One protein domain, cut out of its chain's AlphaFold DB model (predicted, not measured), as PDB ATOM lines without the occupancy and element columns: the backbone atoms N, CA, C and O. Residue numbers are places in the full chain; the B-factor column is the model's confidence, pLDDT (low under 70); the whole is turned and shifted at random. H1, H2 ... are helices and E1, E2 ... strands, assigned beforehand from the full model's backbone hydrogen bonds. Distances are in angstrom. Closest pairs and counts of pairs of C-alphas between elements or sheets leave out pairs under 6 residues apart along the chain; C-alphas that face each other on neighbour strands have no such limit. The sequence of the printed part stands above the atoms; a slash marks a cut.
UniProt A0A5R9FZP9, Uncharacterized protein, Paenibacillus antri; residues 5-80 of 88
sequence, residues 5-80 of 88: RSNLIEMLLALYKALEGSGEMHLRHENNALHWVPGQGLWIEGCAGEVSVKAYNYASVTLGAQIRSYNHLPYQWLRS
ATOM      1  N   ARG A   5     209.828 172.555 163.841       88.19
ATOM      2  CA  ARG A   5     209.681 171.378 164.701       88.19
ATOM      3  C   ARG A   5     211.024 170.977 165.305       88.19
ATOM      4  O   ARG A   5     211.080 170.730 166.506       88.19
ATOM      5  N   SER A   6     212.086 170.947 164.506       89.81
ATOM      6  CA  SER A   6     213.435 170.654 165.000       89.81
ATOM      7  C   SER A   6     213.885 171.673 166.051       89.81
ATOM      8  O   SER A   6     214.309 171.273 167.131       89.81
ATOM      9  N   ASN A   7     213.656 172.971 165.823       89.81
ATOM     10  CA  ASN A   7     214.023 174.002 166.801       89.81
ATOM     11  C   ASN A   7     213.189 173.921 168.106       89.81
ATOM     12  O   ASN A   7     213.677 174.251 169.189       89.81
ATOM     13  N   LEU A   8     211.917 173.502 168.031       90.56
ATOM     14  CA  LEU A   8     211.084 173.239 169.215       90.56
ATOM     15  C   LEU A   8     211.640 172.071 170.036       90.56
ATOM     16  O   LEU A   8     211.728 172.162 171.258       90.56
ATOM     17  N   ILE A   9     212.024 170.987 169.361       92.44
ATOM     18  CA  ILE A   9     212.588 169.795 170.000       92.44
ATOM     19  C   ILE A   9     213.922 170.125 170.673       92.44
ATOM     20  O   ILE A   9     214.126 169.743 171.821       92.44
ATOM     21  N   GLU A  10     214.797 170.884 170.013       91.81
ATOM     22  CA  GLU A  10     216.066 171.333 170.597       91.81
ATOM     23  C   GLU A  10     215.863 172.166 171.868       91.81
ATOM     24  O   GLU A  10     216.519 171.913 172.878       91.81
ATOM     25  N   MET A  11     214.911 173.105 171.865       91.31
ATOM     26  CA  MET A  11     214.572 173.889 173.057       91.31
ATOM     27  C   MET A  11     214.077 172.995 174.206       91.31
ATOM     28  O   MET A  11     214.487 173.178 175.352       91.31
ATOM     29  N   LEU A  12     213.211 172.020 173.918       93.25
ATOM     30  CA  LEU A  12     212.691 171.098 174.932       93.25
ATOM     31  C   LEU A  12     213.782 170.181 175.499       93.25
ATOM     32  O   LEU A  12     213.793 169.917 176.699       93.25
ATOM     33  N   LEU A  13     214.723 169.733 174.666       94.44
ATOM     34  CA  LEU A  13     215.894 168.974 175.111       94.44
ATOM     35  C   LEU A  13     216.833 169.826 175.970       94.44
ATOM     36  O   LEU A  13     217.358 169.334 176.968       94.44
ATOM     37  N   ALA A  14     217.023 171.099 175.619       91.94
ATOM     38  CA  ALA A  14     217.793 172.033 176.433       91.94
ATOM     39  C   ALA A  14     217.141 172.250 177.806       91.94
ATOM     40  O   ALA A  14     217.838 172.237 178.817       91.94
ATOM     41  N   LEU A  15     215.810 172.375 177.858       92.69
ATOM     42  CA  LEU A  15     215.066 172.465 179.115       92.69
ATOM     43  C   LEU A  15     215.172 171.187 179.946       92.69
ATOM     44  O   LEU A  15     215.484 171.268 181.128       92.69
ATOM     45  N   TYR A  16     214.984 170.018 179.331       94.00
ATOM     46  CA  TYR A  16     215.185 168.732 180.002       94.00
ATOM     47  C   TYR A  16     216.572 168.661 180.651       94.00
ATOM     48  O   TYR A  16     216.698 168.316 181.821       94.00
ATOM     49  N   LYS A  17     217.614 169.044 179.907       92.44
ATOM     50  CA  LYS A  17     218.994 169.034 180.397       92.44
ATOM     51  C   LYS A  17     219.237 170.059 181.507       92.44
ATOM     52  O   LYS A  17     219.984 169.774 182.429       92.44
ATOM     53  N   ALA A  18     218.623 171.239 181.435       90.69
ATOM     54  CA  ALA A  18     218.742 172.253 182.483       90.69
ATOM     55  C   ALA A  18     218.102 171.800 183.807       90.69
ATOM     56  O   ALA A  18     218.573 172.170 184.879       90.69
ATOM     57  N   LEU A  19     217.047 170.986 183.729       90.62
ATOM     58  CA  LEU A  19     216.376 170.408 184.893       90.62
ATOM     59  C   LEU A  19     217.058 169.125 185.397       90.62
ATOM     60  O   LEU A  19     216.813 168.700 186.526       90.62
ATOM     61  N   GLU A  20     217.940 168.515 184.604       87.75
ATOM     62  CA  GLU A  20     218.717 167.340 184.990       87.75
ATOM     63  C   GLU A  20     219.656 167.686 186.162       87.75
ATOM     64  O   GLU A  20     220.613 168.443 186.023       87.75
ATOM     65  N   GLY A  21     219.351 167.152 187.348       85.38
ATOM     66  CA  GLY A  21     220.042 167.478 188.604       85.38
ATOM     67  C   GLY A  21     219.253 168.397 189.543       85.38
ATOM     68  O   GLY A  21     219.630 168.541 190.706       85.38
ATOM     69  N   SER A  22     218.134 168.965 189.085       88.00
ATOM     70  CA  SER A  22     217.144 169.597 189.963       88.00
ATOM     71  C   SER A  22     216.255 168.548 190.645       88.00
ATOM     72  O   SER A  22     216.142 167.407 190.185       88.00
ATOM     73  N   GLY A  23     215.632 168.929 191.765       91.50
ATOM     74  CA  GLY A  23     214.614 168.106 192.424       91.50
ATOM     75  C   GLY A  23     213.325 168.016 191.606       91.50
ATOM     76  O   GLY A  23     213.209 168.612 190.541       91.50
ATOM     77  N   GLU A  24     212.339 167.281 192.112       94.31
ATOM     78  CA  GLU A  24     210.996 167.264 191.522       94.31
ATOM     79  C   GLU A  24     210.406 168.681 191.466       94.31
ATOM     80  O   GLU A  24     210.507 169.446 192.430       94.31
ATOM     81  N   MET A  25     209.814 169.046 190.325       93.00
ATOM     82  CA  MET A  25     209.252 170.377 190.107       93.00
ATOM     83  C   MET A  25     207.868 170.302 189.469       93.00
ATOM     84  O   MET A  25     207.657 169.654 188.446       93.00
ATOM     85  N   HIS A  26     206.946 171.069 190.045       94.75
ATOM     86  CA  HIS A  26     205.613 171.302 189.508       94.75
ATOM     87  C   HIS A  26     205.373 172.801 189.432       94.75
ATOM     88  O   HIS A  26     205.193 173.465 190.453       94.75
ATOM     89  N   LEU A  27     205.394 173.342 188.219       92.88
ATOM     90  CA  LEU A  27     205.213 174.767 187.986       92.88
ATOM     91  C   LEU A  27     203.955 174.996 187.159       92.88
ATOM     92  O   LEU A  27     203.649 174.232 186.251       92.88
ATOM     93  N   ARG A  28     203.233 176.077 187.449       93.12
ATOM     94  CA  ARG A  28     202.077 176.504 186.656       93.12
ATOM     95  C   ARG A  28     202.335 177.880 186.069       93.12
ATOM     96  O   ARG A  28     202.864 178.754 186.752       93.12
ATOM     97  N   HIS A  29     201.935 178.061 184.818       90.62
ATOM     98  CA  HIS A  29     201.980 179.337 184.123       90.62
ATOM     99  C   HIS A  29     200.758 179.460 183.218       90.62
ATOM    100  O   HIS A  29     200.622 178.727 182.236       90.62
ATOM    101  N   GLU A  30     199.861 180.381 183.574       90.06
ATOM    102  CA  GLU A  30     198.548 180.528 182.939       90.06
ATOM    103  C   GLU A  30     197.779 179.192 182.936       90.06
ATOM    104  O   GLU A  30     197.589 178.580 183.987       90.06
ATOM    105  N   ASN A  31     197.365 178.721 181.757       88.56
ATOM    106  CA  ASN A  31     196.678 177.446 181.576       88.56
ATOM    107  C   ASN A  31     197.635 176.250 181.460       88.56
ATOM    108  O   ASN A  31     197.166 175.134 181.263       88.56
ATOM    109  N   ASN A  32     198.951 176.460 181.568       90.62
ATOM    110  CA  ASN A  32     199.953 175.415 181.404       90.62
ATOM    111  C   ASN A  32     200.484 174.919 182.752       90.62
ATOM    112  O   ASN A  32     200.678 175.701 183.687       90.62
ATOM    113  N   ALA A  33     200.786 173.626 182.828       93.19
ATOM    114  CA  ALA A  33     201.478 173.018 183.957       93.19
ATOM    115  C   ALA A  33     202.710 172.257 183.461       93.19
ATOM    116  O   ALA A  33     202.608 171.424 182.567       93.19
ATOM    117  N   LEU A  34     203.873 172.562 184.032       94.31
ATOM    118  CA  LEU A  34     205.117 171.839 183.812       94.31
ATOM    119  C   LEU A  34     205.335 170.872 184.969       94.31
ATOM    120  O   LEU A  34     205.307 171.268 186.136       94.31
ATOM    121  N   HIS A  35     205.600 169.621 184.620       95.25
ATOM    122  CA  HIS A  35     205.926 168.547 185.541       95.25
ATOM    123  C   HIS A  35     207.319 168.046 185.198       95.25
ATOM    124  O   HIS A  35     207.566 167.624 184.071       95.25
ATOM    125  N   TRP A  36     208.225 168.086 186.161       95.62
ATOM    126  CA  TRP A  36     209.544 167.490 186.053       95.62
ATOM    127  C   TRP A  36     209.731 166.509 187.194       95.62
ATOM    128  O   TRP A  36     209.628 166.876 188.364       95.62
ATOM    129  N   VAL A  37     210.018 165.265 186.833       95.38
ATOM    130  CA  VAL A  37     210.270 164.193 187.788       95.38
ATOM    131  C   VAL A  37     211.601 163.537 187.418       95.38
ATOM    132  O   VAL A  37     211.688 162.896 186.361       95.38
ATOM    133  N   PRO A  38     212.646 163.676 188.257       92.50
ATOM    134  CA  PRO A  38     213.951 163.079 188.004       92.50
ATOM    135  C   PRO A  38     213.848 161.582 187.691       92.50
ATOM    136  O   PRO A  38     213.190 160.821 188.400       92.50
ATOM    137  N   GLY A  39     214.487 161.157 186.601       90.06
ATOM    138  CA  GLY A  39     214.468 159.765 186.142       90.06
ATOM    139  C   GLY A  39     213.190 159.320 185.418       90.06
ATOM    140  O   GLY A  39     213.195 158.236 184.841       90.06
ATOM    141  N   GLN A  40     212.125 160.130 185.394       93.62
ATOM    142  CA  GLN A  40     210.923 159.838 184.605       93.62
ATOM    143  C   GLN A  40     210.759 160.783 183.404       93.62
ATOM    144  O   GLN A  40     210.394 160.326 182.319       93.62
ATOM    145  N   GLY A  41     211.045 162.079 183.581       94.75
ATOM    146  CA  GLY A  41     211.080 163.057 182.495       94.75
ATOM    147  C   GLY A  41     210.376 164.383 182.777       94.75
ATOM    148  O   GLY A  41     210.126 164.760 183.921       94.75
ATOM    149  N   LEU A  42     210.106 165.100 181.686       95.06
ATOM    150  CA  LEU A  42     209.455 166.407 181.625       95.06
ATOM    151  C   LEU A  42     208.123 166.283 180.871       95.06
ATOM    152  O   LEU A  42     208.110 165.740 179.767       95.06
ATOM    153  N   TRP A  43     207.047 166.863 181.403       95.06
ATOM    154  CA  TRP A  43     205.749 166.998 180.731       95.06
ATOM    155  C   TRP A  43     205.218 168.416 180.835       95.06
ATOM    156  O   TRP A  43     205.438 169.098 181.836       95.06
ATOM    157  N   ILE A  44     204.507 168.851 179.799       93.50
ATOM    158  CA  ILE A  44     203.809 170.132 179.785       93.50
ATOM    159  C   ILE A  44     202.365 169.879 179.365       93.50
ATOM    160  O   ILE A  44     202.097 169.477 178.230       93.50
ATOM    161  N   GLU A  45     201.450 170.124 180.295       91.06
ATOM    162  CA  GLU A  45     200.006 170.050 180.098       91.06
ATOM    163  C   GLU A  45     199.439 171.446 179.823       91.06
ATOM    164  O   GLU A  45     200.008 172.449 180.256       91.06
ATOM    165  N   GLY A  46     198.303 171.524 179.125       85.75
ATOM    166  CA  GLY A  46     197.574 172.780 178.902       85.75
ATOM    167  C   GLY A  46     198.024 173.606 177.694       85.75
ATOM    168  O   GLY A  46     197.312 174.525 177.283       85.75
ATOM    169  N   CYS A  47     199.131 173.224 177.049       72.06
ATOM    170  CA  CYS A  47     199.384 173.617 175.665       72.06
ATOM    171  C   CYS A  47     198.261 173.015 174.798       72.06
ATOM    172  O   CYS A  47     197.581 172.084 175.220       72.06
ATOM    173  N   ALA A  48     198.055 173.469 173.563       72.44
ATOM    174  CA  ALA A  48     197.037 172.901 172.658       72.44
ATOM    175  C   ALA A  48     197.175 171.364 172.388       72.44
ATOM    176  O   ALA A  48     196.431 170.776 171.607       72.44
ATOM    177  N   GLY A  49     198.139 170.693 173.026       82.50
ATOM    178  CA  GLY A  49     198.196 169.266 173.337       82.50
ATOM    179  C   GLY A  49     199.219 169.017 174.463       82.50
ATOM    180  O   GLY A  49     199.736 169.963 175.050       82.50
ATOM    181  N   GLU A  50     199.560 167.756 174.732       87.62
ATOM    182  CA  GLU A  50     200.629 167.396 175.679       87.62
ATOM    183  C   GLU A  50     202.012 167.454 175.009       87.62
ATOM    184  O   GLU A  50     202.175 167.035 173.859       87.62
ATOM    185  N   VAL A  51     203.022 167.940 175.732       93.00
ATOM    186  CA  VAL A  51     204.439 167.736 175.390       93.00
ATOM    187  C   VAL A  51     205.073 166.818 176.418       93.00
ATOM    188  O   VAL A  51     204.858 167.010 177.609       93.00
ATOM    189  N   SER A  52     205.917 165.886 175.973       94.81
ATOM    190  CA  SER A  52     206.732 165.068 176.877       94.81
ATOM    191  C   SER A  52     208.164 164.907 176.371       94.81
ATOM    192  O   SER A  52     208.377 164.736 175.167       94.81
ATOM    193  N   VAL A  53     209.131 164.906 177.288       95.56
ATOM    194  CA  VAL A  53     210.540 164.576 177.040       95.56
ATOM    195  C   VAL A  53     210.997 163.562 178.078       95.56
ATOM    196  O   VAL A  53     211.001 163.855 179.270       95.56
ATOM    197  N   LYS A  54     211.401 162.371 177.630       94.69
ATOM    198  CA  LYS A  54     211.792 161.270 178.535       94.69
ATOM    199  C   LYS A  54     213.298 161.058 178.664       94.69
ATOM    200  O   LYS A  54     213.743 160.415 179.604       94.69
ATOM    201  N   ALA A  55     214.071 161.543 177.699       92.38
ATOM    202  CA  ALA A  55     215.521 161.405 177.670       92.38
ATOM    203  C   ALA A  55     216.141 162.451 176.738       92.38
ATOM    204  O   ALA A  55     215.458 163.032 175.890       92.38
ATOM    205  N   TYR A  56     217.456 162.637 176.850       91.69
ATOM    206  CA  TYR A  56     218.218 163.586 176.042       91.69
ATOM    207  C   TYR A  56     218.500 163.059 174.618       91.69
ATOM    208  O   TYR A  56     219.636 162.767 174.249       91.69
ATOM    209  N   ASN A  57     217.452 162.872 173.812       92.19
ATOM    210  CA  ASN A  57     217.547 162.564 172.381       92.19
ATOM    211  C   ASN A  57     216.261 162.954 171.633       92.19
ATOM    212  O   ASN A  57     215.175 162.978 172.207       92.19
ATOM    213  N   TYR A  58     216.381 163.199 170.326       89.75
ATOM    214  CA  TYR A  58     215.277 163.670 169.479       89.75
ATOM    215  C   TYR A  58     214.051 162.741 169.503       89.75
ATOM    216  O   TYR A  58     212.920 163.209 169.586       89.75
ATOM    217  N   ALA A  59     214.265 161.421 169.467       91.88
ATOM    218  CA  ALA A  59     213.185 160.429 169.437       91.88
ATOM    219  C   ALA A  59     212.386 160.353 170.752       91.88
ATOM    220  O   ALA A  59     211.278 159.825 170.768       91.88
ATOM    221  N   SER A  60     212.937 160.888 171.844       94.06
ATOM    222  CA  SER A  60     212.295 160.906 173.160       94.06
ATOM    223  C   SER A  60     211.437 162.146 173.396       94.06
ATOM    224  O   SER A  60     210.857 162.274 174.476       94.06
ATOM    225  N   VAL A  61     211.349 163.045 172.409       94.75
ATOM    226  CA  VAL A  61     210.473 164.215 172.452       94.75
ATOM    227  C   VAL A  61     209.185 163.925 171.700       94.75
ATOM    228  O   VAL A  61     209.177 163.680 170.494       94.75
ATOM    229  N   THR A  62     208.073 164.013 172.419       93.69
ATOM    230  CA  THR A  62     206.733 163.961 171.840       93.69
ATOM    231  C   THR A  62     206.122 165.349 171.907       93.69
ATOM    232  O   THR A  62     205.996 165.927 172.984       93.69
ATOM    233  N   LEU A  63     205.747 165.879 170.744       91.12
ATOM    234  CA  LEU A  63     204.967 167.106 170.625       91.12
ATOM    235  C   LEU A  63     203.506 166.741 170.384       91.12
ATOM    236  O   LEU A  63     203.215 165.927 169.502       91.12
ATOM    237  N   GLY A  64     202.594 167.389 171.100       88.94
ATOM    238  CA  GLY A  64     201.166 167.306 170.837       88.94
ATOM    239  C   GLY A  64     200.838 167.693 169.394       88.94
ATOM    240  O   GLY A  64     201.440 168.599 168.818       88.94
ATOM    241  N   ALA A  65     199.851 167.020 168.802       83.81
ATOM    242  CA  ALA A  65     199.525 167.144 167.377       83.81
ATOM    243  C   ALA A  65     199.153 168.573 166.928       83.81
ATOM    244  O   ALA A  65     199.278 168.913 165.750       83.81
ATOM    245  N   GLN A  66     198.697 169.420 167.854       84.50
ATOM    246  CA  GLN A  66     198.336 170.807 167.563       84.50
ATOM    247  C   GLN A  66     199.529 171.772 167.652       84.50
ATOM    248  O   GLN A  66     199.409 172.929 167.254       84.50
ATOM    249  N   ILE A  67     200.693 171.332 168.135       87.44
ATOM    250  CA  ILE A  67     201.876 172.182 168.300       87.44
ATOM    251  C   ILE A  67     202.588 172.314 166.957       87.44
ATOM    252  O   ILE A  67     203.139 171.355 166.419       87.44
ATOM    253  N   ARG A  68     202.563 173.532 166.407       85.94
ATOM    254  CA  ARG A  68     203.153 173.855 165.097       85.94
ATOM    255  C   ARG A  68     204.177 174.980 165.150       85.94
ATOM    256  O   ARG A  68     204.922 175.161 164.194       85.94
ATOM    257  N   SER A  69     204.197 175.748 166.233       87.06
ATOM    258  CA  SER A  69     205.088 176.888 166.427       87.06
ATOM    259  C   SER A  69     205.308 177.148 167.913       87.06
ATOM    260  O   SER A  69     204.616 176.585 168.765       87.06
ATOM    261  N   TYR A  70     206.255 178.035 168.216       84.38
ATOM    262  CA  TYR A  70     206.547 178.468 169.580       84.38
ATOM    263  C   TYR A  70     205.363 179.116 170.294       84.38
ATOM    264  O   TYR A  70     205.282 178.996 171.505       84.38
ATOM    265  N   ASN A  71     204.420 179.728 169.572       85.06
ATOM    266  CA  ASN A  71     203.267 180.408 170.176       85.06
ATOM    267  C   ASN A  71     202.276 179.443 170.840       85.06
ATOM    268  O   ASN A  71     201.440 179.872 171.625       85.06
ATOM    269  N   HIS A  72     202.327 178.152 170.499       86.69
ATOM    270  CA  HIS A  72     201.489 177.129 171.135       86.69
ATOM    271  C   HIS A  72     202.104 176.589 172.429       86.69
ATOM    272  O   HIS A  72     201.463 175.800 173.119       86.69
ATOM    273  N   LEU A  73     203.341 176.991 172.729       87.44
ATOM    274  CA  LEU A  73     204.015 176.730 173.987       87.44
ATOM    275  C   LEU A  73     204.166 178.045 174.756       87.44
ATOM    276  O   LEU A  73     204.300 179.105 174.143       87.44
ATOM    277  N   PRO A  74     204.235 178.006 176.091       88.00
ATOM    278  CA  PRO A  74     204.628 179.157 176.898       88.00
ATOM    279  C   PRO A  74     206.139 179.436 176.744       88.00
ATOM    280  O   PRO A  74     206.915 179.328 177.689       88.00
ATOM    281  N   TYR A  75     206.580 179.757 175.522       87.19
ATOM    282  CA  TYR A  75     207.985 179.761 175.099       87.19
ATOM    283  C   TYR A  75     208.889 180.619 175.986       87.19
ATOM    284  O   TYR A  75     209.930 180.145 176.433       87.19
ATOM    285  N   GLN A  76     208.497 181.865 176.262       88.19
ATOM    286  CA  GLN A  76     209.321 182.780 177.060       88.19
ATOM    287  C   GLN A  76     209.477 182.288 178.500       88.19
ATOM    288  O   GLN A  76     210.564 182.367 179.069       88.19
ATOM    289  N   TRP A  77     208.417 181.708 179.064       90.19
ATOM    290  CA  TRP A  77     208.472 181.090 180.381       90.19
ATOM    291  C   TRP A  77     209.401 179.871 180.381       90.19
ATOM    292  O   TRP A  77     210.333 179.828 181.178       90.19
ATOM    293  N   LEU A  78     209.246 178.941 179.434       89.88
ATOM    294  CA  LEU A  78     210.137 177.777 179.307       89.88
ATOM    295  C   LEU A  78     211.601 178.189 179.098       89.88
ATOM    296  O   LEU A  78     212.495 177.592 179.688       89.88
ATOM    297  N   ARG A  79     211.853 179.235 178.303       85.06
ATOM    298  CA  ARG A  79     213.194 179.788 178.076       85.06
ATOM    299  C   ARG A  79     213.795 180.402 179.344       85.06
ATOM    300  O   ARG A  79     214.989 180.247 179.566       85.06
ATOM    301  N   SER A  80     213.004 181.066 180.188       86.12
ATOM    302  CA  SER A  80     213.508 181.579 181.473       86.12
ATOM    303  C   SER A  80     213.960 180.458 182.419       86.12
ATOM    304  O   SER A  80     214.930 180.630 183.151       86.12
TER     305      SER A  80
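Overview. This is residues 5 to 80 of the 88 residues of an uncharacterized protein of Paenibacillus antri (UniProt A0A5R9FZP9). A five-stranded sheet has the long helix H1 packed slantwise over E3, E4 and E5 on one face, making two layers, while the short helix H2 sits beside H1 at the end of the printed part. The sheet is a meander, each strand the antiparallel neighbour of the one before, in the order E1 E2 E3 E4 E5. The printed part has 76 residues, with two named helices and five named strands in the order H1 E1 E2 E3 E4 E5 H2, class mixed. It is compact, with a radius of gyration of the C-alphas of 11.2 A and spans of 29 by 27 by 19 A.

Arrangement. H1, residues 5 to 19, is on the sheet of E1, residues 25 to 29, E2, 32 to 37, E3, 41 to 45, E4, 51 to 53, and E5, 61 to 63, at a height over the sheet of 9.3 A. On the local plane it stands at 59.9 degrees to E3, only just slantwise to the strands; their closest C-alphas, Tyr 16 and Leu 42, are 6.4 A apart. Four hairpins follow, with N and O within hydrogen-bond range: N 27 and O 34, 2.9 A, in E1 and E2; N 35 and O 43, 2.8 A, in E2 and E3; N 53 and O 42, 2.8 A, in E3 and E4; N 62 and O 52, 2.9 A, in E4 and E5. H2, residues 75 to 80, is not on the sheet, but only just, with 4 pairs of C-alphas within 10 A. H1, with residues 11 to 15 alone, and H2 only just touch, with 3 pairs of C-alphas within 8 A, the closest Leu 15 and Leu 78 at 7.2 A; they run the same way at a shallow tilt of 29 degrees. Every O i to N i+4 pair in H1 and H2 is within hydrogen-bond range.

Along the chain. H1 runs 21.3 A from C-alpha 5 at (209.681, 171.378, 164.701). E1 measures 13.0 A, E2 16.5 A, E3 13.3 A, E4 7.1 A and E5 6.5 A. H2, 8.6 A, ends at C-alpha 80, (213.508, 181.579, 181.473).

Size, cuts and confidence. The C-alphas farthest apart, Gly 21 and Gln 66, are 30.4 A apart. The printed part has no cut; the link E5 to H2 is long, and no printed residue is under 70 in pLDDT.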